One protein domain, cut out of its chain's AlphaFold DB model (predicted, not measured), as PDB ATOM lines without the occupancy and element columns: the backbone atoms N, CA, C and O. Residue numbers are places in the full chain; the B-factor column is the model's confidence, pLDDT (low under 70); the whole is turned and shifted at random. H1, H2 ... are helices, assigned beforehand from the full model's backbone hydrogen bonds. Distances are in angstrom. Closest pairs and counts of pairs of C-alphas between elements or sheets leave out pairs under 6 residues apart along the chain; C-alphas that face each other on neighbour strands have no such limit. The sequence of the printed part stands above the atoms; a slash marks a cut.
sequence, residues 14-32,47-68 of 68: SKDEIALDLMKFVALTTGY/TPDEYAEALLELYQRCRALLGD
ATOM      1  N   SER A  14     -50.161 -17.101 -21.795       76.50
ATOM      2  CA  SER A  14     -51.538 -17.069 -21.316       76.50
ATOM      3  C   SER A  14     -51.740 -18.282 -20.412       76.50
ATOM      4  O   SER A  14     -51.139 -19.330 -20.651       76.50
ATOM      5  N   LYS A  15     -52.568 -18.170 -19.366       76.88
ATOM      6  CA  LYS A  15     -52.849 -19.314 -18.473       76.88
ATOM      7  C   LYS A  15     -53.235 -20.569 -19.273       76.88
ATOM      8  O   LYS A  15     -52.850 -21.672 -18.906       76.88
ATOM      9  N   ASP A  16     -53.912 -20.362 -20.401       73.56
ATOM     10  CA  ASP A  16     -54.233 -21.376 -21.403       73.56
ATOM     11  C   ASP A  16     -52.991 -22.032 -22.042       73.56
ATOM     12  O   ASP A  16     -52.861 -23.251 -22.042       73.56
ATOM     13  N   GLU A  17     -52.004 -21.250 -22.487       78.25
ATOM     14  CA  GLU A  17     -50.748 -21.777 -23.037       78.25
ATOM     15  C   GLU A  17     -49.933 -22.566 -22.009       78.25
ATOM     16  O   GLU A  17     -49.290 -23.555 -22.358       78.25
ATOM     17  N   ILE A  18     -49.960 -22.139 -20.744       82.69
ATOM     18  CA  ILE A  18     -49.316 -22.852 -19.635       82.69
ATOM     19  C   ILE A  18     -50.040 -24.178 -19.371       82.69
ATOM     20  O   ILE A  18     -49.390 -25.208 -19.201       82.69
ATOM     21  N   ALA A  19     -51.376 -24.178 -19.387       78.50
ATOM     22  CA  ALA A  19     -52.173 -25.394 -19.252       78.50
ATOM     23  C   ALA A  19     -51.909 -26.374 -20.406       78.50
ATOM     24  O   ALA A  19     -51.725 -27.567 -20.168       78.50
ATOM     25  N   LEU A  20     -51.809 -25.875 -21.641       81.44
ATOM     26  CA  LEU A  20     -51.481 -26.682 -22.817       81.44
ATOM     27  C   LEU A  20     -50.077 -27.291 -22.733       81.44
ATOM     28  O   LEU A  20     -49.884 -28.437 -23.138       81.44
ATOM     29  N   ASP A  21     -49.096 -26.551 -22.218       83.75
ATOM     30  CA  ASP A  21     -47.734 -27.057 -22.031       83.75
ATOM     31  C   ASP A  21     -47.679 -28.147 -20.953       83.75
ATOM     32  O   ASP A  21     -47.104 -29.215 -21.168       83.75
ATOM     33  N   LEU A  22     -48.386 -27.933 -19.839       81.88
ATOM     34  CA  LEU A  22     -48.527 -28.925 -18.775       81.88
ATOM     35  C   LEU A  22     -49.207 -30.202 -19.282       81.88
ATOM     36  O   LEU A  22     -48.722 -31.301 -19.022       81.88
ATOM     37  N   MET A  23     -50.295 -30.079 -20.048       78.25
ATOM     38  CA  MET A  23     -50.986 -31.232 -20.636       78.25
ATOM     39  C   MET A  23     -50.076 -32.013 -21.588       78.25
ATOM     40  O   MET A  23     -50.050 -33.243 -21.545       78.25
ATOM     41  N   LYS A  24     -49.282 -31.317 -22.412       81.81
ATOM     42  CA  LYS A  24     -48.283 -31.957 -23.281       81.81
ATOM     43  C   LYS A  24     -47.223 -32.686 -22.466       81.81
ATOM     44  O   LYS A  24     -46.892 -33.823 -22.791       81.81
ATOM     45  N   PHE A  25     -46.715 -32.065 -21.407       82.69
ATOM     46  CA  PHE A  25     -45.741 -32.685 -20.517       82.69
ATOM     47  C   PHE A  25     -46.298 -33.960 -19.873       82.69
ATOM     48  O   PHE A  25     -45.647 -35.003 -19.931       82.69
ATOM     49  N   VAL A  26     -47.521 -33.918 -19.336       79.88
ATOM     50  CA  VAL A  26     -48.200 -35.088 -18.755       79.88
ATOM     51  C   VAL A  26     -48.387 -36.186 -19.805       79.88
ATOM     52  O   VAL A  26     -48.042 -37.337 -19.548       79.88
ATOM     53  N   ALA A  27     -48.843 -35.857 -21.016       76.81
ATOM     54  CA  ALA A  27     -49.020 -36.845 -22.082       76.81
ATOM     55  C   ALA A  27     -47.693 -37.498 -22.514       76.81
ATOM     56  O   ALA A  27     -47.625 -38.715 -22.698       76.81
ATOM     57  N   LEU A  28     -46.618 -36.710 -22.627       78.44
ATOM     58  CA  LEU A  28     -45.287 -37.195 -23.002       78.44
ATOM     59  C   LEU A  28     -44.641 -38.062 -21.916       78.44
ATOM     60  O   LEU A  28     -43.987 -39.050 -22.241       78.44
ATOM     61  N   THR A  29     -44.814 -37.698 -20.645       75.06
ATOM     62  CA  THR A  29     -44.191 -38.394 -19.507       75.06
ATOM     63  C   THR A  29     -44.926 -39.666 -19.110       75.06
ATOM     64  O   THR A  29     -44.283 -40.659 -18.785       75.06
ATOM     65  N   THR A  30     -46.258 -39.666 -19.171       71.88
ATOM     66  CA  THR A  30     -47.080 -40.844 -18.837       71.88
ATOM     67  C   THR A  30     -47.257 -41.797 -20.015       71.88
ATOM     68  O   THR A  30     -47.694 -42.931 -19.831       71.88
ATOM     69  N   GLY A  31     -46.935 -41.356 -21.235       68.06
ATOM     70  CA  GLY A  31     -47.223 -42.119 -22.446       68.06
ATOM     71  C   GLY A  31     -48.721 -42.208 -22.743       68.06
ATOM     72  O   GLY A  31     -49.144 -43.145 -23.417       68.06
ATOM     73  N   TYR A  32     -49.524 -41.253 -22.258       63.06
ATOM     74  CA  TYR A  32     -50.954 -41.170 -22.550       63.06
ATOM     75  C   TYR A  32     -51.181 -41.216 -24.070       63.06
ATOM     76  O   TYR A  32     -50.660 -40.389 -24.819       63.06
ATOM     77  N   THR A  47     -50.452 -47.966 -13.966       71.50
ATOM     78  CA  THR A  47     -51.176 -47.597 -15.187       71.50
ATOM     79  C   THR A  47     -50.863 -46.141 -15.571       71.50
ATOM     80  O   THR A  47     -50.508 -45.338 -14.703       71.50
ATOM     81  N   PRO A  48     -50.964 -45.761 -16.859       67.31
ATOM     82  CA  PRO A  48     -50.768 -44.368 -17.280       67.31
ATOM     83  C   PRO A  48     -51.727 -43.397 -16.571       67.31
ATOM     84  O   PRO A  48     -51.364 -42.246 -16.340       67.31
ATOM     85  N   ASP A  49     -52.906 -43.880 -16.173       71.38
ATOM     86  CA  ASP A  49     -53.912 -43.148 -15.398       71.38
ATOM     87  C   ASP A  49     -53.406 -42.808 -13.984       71.38
ATOM     88  O   ASP A  49     -53.289 -41.639 -13.617       71.38
ATOM     89  N   GLU A  50     -52.922 -43.810 -13.241       76.06
ATOM     90  CA  GLU A  50     -52.305 -43.605 -11.924       76.06
ATOM     91  C   GLU A  50     -51.055 -42.708 -11.979       76.06
ATOM     92  O   GLU A  50     -50.681 -42.089 -10.978       76.06
ATOM     93  N   TYR A  51     -50.344 -42.689 -13.110       69.62
ATOM     94  CA  TYR A  51     -49.173 -41.832 -13.322       69.62
ATOM     95  C   TYR A  51     -49.579 -40.377 -13.598       69.62
ATOM     96  O   TYR A  51     -48.922 -39.453 -13.112       69.62
ATOM     97  N   ALA A  52     -50.675 -40.165 -14.331       77.44
ATOM     98  CA  ALA A  52     -51.250 -38.845 -14.563       77.44
ATOM     99  C   ALA A  52     -51.759 -38.226 -13.255       77.44
ATOM    100  O   ALA A  52     -51.470 -37.062 -12.973       77.44
ATOM    101  N   GLU A  53     -52.422 -39.020 -12.414       81.69
ATOM    102  CA  GLU A  53     -52.923 -38.568 -11.115       81.69
ATOM    103  C   GLU A  53     -51.784 -38.113 -10.180       81.69
ATOM    104  O   GLU A  53     -51.863 -37.045  -9.571       81.69
ATOM    105  N   ALA A  54     -50.652 -38.832 -10.164       80.06
ATOM    106  CA  ALA A  54     -49.462 -38.433  -9.402       80.06
ATOM    107  C   ALA A  54     -48.859 -37.094  -9.856       80.06
ATOM    108  O   ALA A  54     -48.401 -36.296  -9.033       80.06
ATOM    109  N   LEU A  55     -48.831 -36.846 -11.167       78.94
ATOM    110  CA  LEU A  55     -48.315 -35.597 -11.731       78.94
ATOM    111  C   LEU A  55     -49.240 -34.418 -11.419       78.94
ATOM    112  O   LEU A  55     -48.753 -33.331 -11.106       78.94
ATOM    113  N   LEU A  56     -50.557 -34.636 -11.463       83.50
ATOM    114  CA  LEU A  56     -51.546 -33.632 -11.075       83.50
ATOM    115  C   LEU A  56     -51.428 -33.280  -9.589       83.50
ATOM    116  O   LEU A  56     -51.408 -32.097  -9.252       83.50
ATOM    117  N   GLU A  57     -51.273 -34.272  -8.708       85.06
ATOM    118  CA  GLU A  57     -51.014 -34.035  -7.283       85.06
ATOM    119  C   GLU A  57     -49.746 -33.200  -7.057       85.06
ATOM    120  O   GLU A  57     -49.765 -32.223  -6.303       85.06
ATOM    121  N   LEU A  58     -48.641 -33.550  -7.724       81.56
ATOM    122  CA  LEU A  58     -47.394 -32.795  -7.620       81.56
ATOM    123  C   LEU A  58     -47.572 -31.353  -8.108       81.56
ATOM    124  O   LEU A  58     -47.110 -30.424  -7.450       81.56
ATOM    125  N   TYR A  59     -48.276 -31.155  -9.225       80.19
ATOM    126  CA  TYR A  59     -48.576 -29.828  -9.754       80.19
ATOM    127  C   TYR A  59     -49.368 -28.975  -8.754       80.19
ATOM    128  O   TYR A  59     -49.000 -27.825  -8.514       80.19
ATOM    129  N   GLN A  60     -50.405 -29.535  -8.123       83.38
ATOM    130  CA  GLN A  60     -51.180 -28.830  -7.097       83.38
ATOM    131  C   GLN A  60     -50.303 -28.427  -5.906       83.38
ATOM    132  O   GLN A  60     -50.389 -27.292  -5.439       83.38
ATOM    133  N   ARG A  61     -49.404 -29.312  -5.453       81.38
ATOM    134  CA  ARG A  61     -48.449 -29.001  -4.374       81.38
ATOM    135  C   ARG A  61     -47.477 -27.893  -4.774       81.38
ATOM    136  O   ARG A  61     -47.285 -26.954  -4.010       81.38
ATOM    137  N   CYS A  62     -46.907 -27.962  -5.976       79.62
ATOM    138  CA  CYS A  62     -46.022 -26.919  -6.498       79.62
ATOM    139  C   CYS A  62     -46.741 -25.569  -6.600       79.62
ATOM    140  O   CYS A  62     -46.183 -24.548  -6.210       79.62
ATOM    141  N   ARG A  63     -47.993 -25.559  -7.068       80.19
ATOM    142  CA  ARG A  63     -48.802 -24.342  -7.164       80.19
ATOM    143  C   ARG A  63     -49.140 -23.767  -5.787       80.19
ATOM    144  O   ARG A  63     -49.025 -22.563  -5.602       80.19
ATOM    145  N   ALA A  64     -49.500 -24.613  -4.824       78.12
ATOM    146  CA  ALA A  64     -49.768 -24.183  -3.453       78.12
ATOM    147  C   ALA A  64     -48.538 -23.531  -2.797       78.12
ATOM    148  O   ALA A  64     -48.680 -22.561  -2.059       78.12
ATOM    149  N   LEU A  65     -47.332 -24.032  -3.093       81.75
ATOM    150  CA  LEU A  65     -46.075 -23.450  -2.609       81.75
ATOM    151  C   LEU A  65     -45.712 -22.130  -3.296       81.75
ATOM    152  O   LEU A  65     -45.066 -21.287  -2.679       81.75
ATOM    153  N   LEU A  66     -46.098 -21.958  -4.561       78.94
ATOM    154  CA  LEU A  66     -45.799 -20.750  -5.329       78.94
ATOM    155  C   LEU A  66     -46.675 -19.551  -4.947       78.94
ATOM    156  O   LEU A  66     -46.302 -18.441  -5.307       78.94
ATOM    157  N   GLY A  67     -47.760 -19.764  -4.192       64.62
ATOM    158  CA  GLY A  67     -48.686 -18.712  -3.774       64.62
ATOM    159  C   GLY A  67     -49.453 -18.141  -4.967       64.62
ATOM    160  O   GLY A  67     -48.890 -17.436  -5.797       64.62
ATOM    161  N   ASP A  68     -50.737 -18.477  -5.067       47.59
ATOM    162  CA  ASP A  68     -51.666 -17.737  -5.932       47.59
ATOM    163  C   ASP A  68     -51.815 -16.292  -5.420       47.59
ATOM    164  O   ASP A  68     -51.994 -16.130  -4.188       47.59
TER     165      ASP A  68
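This is residues 14 to 32 and 47 to 68 of the 68 residues of an uncharacterized protein of Bryobacteraceae bacterium (UniProt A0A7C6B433). Two helices, H1 and H2, make a V: they come together where H1 ends and H2 begins, and they spread apart toward the first and last printed residues. The open ends of the V, residues 14 to 21 and residues 60 to 68, stand free. The printed part has 41 residues with two named helices, H1 then H2 along the chain, and no named strand; the class is all helix. It is only just loose, close to compact, with a radius of gyration of the C-alphas of 10.9 A, and flat in outline, spanning 31 by 20 by 10 A.

H1 takes residues 15 to 30 and is 22.3 A long from C-alpha 15 at (-52.849, -19.314, -18.473) to C-alpha 30 at (-47.080, -40.844, -18.837). After the cut, H2 takes residues 48 to 66, is 26.9 A long and ends with C-alpha 66 at (-45.799, -20.750, -5.329).

H1 touches H2 with residues 26 to 30 alone, and H2 touches H1 with residues 48 to 55 alone. Their closest C-alphas are those of Thr 30 and Pro 48, 5.3 A apart. The helices run opposite ways at a steep tilt of 41 degrees, and their centres are 11.9 A apart. In H1 and H2 every O i to N i+4 pair is within hydrogen-bond range.

The two C-alphas farthest apart are those of Thr 47 and Asp 68, 31.3 A. Residues 33 to 46 are not printed, and across this cut, which lies in the link from H1 to H2, C-alphas 32 and 47 are 9.8 A apart. The mean pLDDT of the printed part is 76.8; residues 31 to 32, 48, 51 and 67 to 68 are under 70.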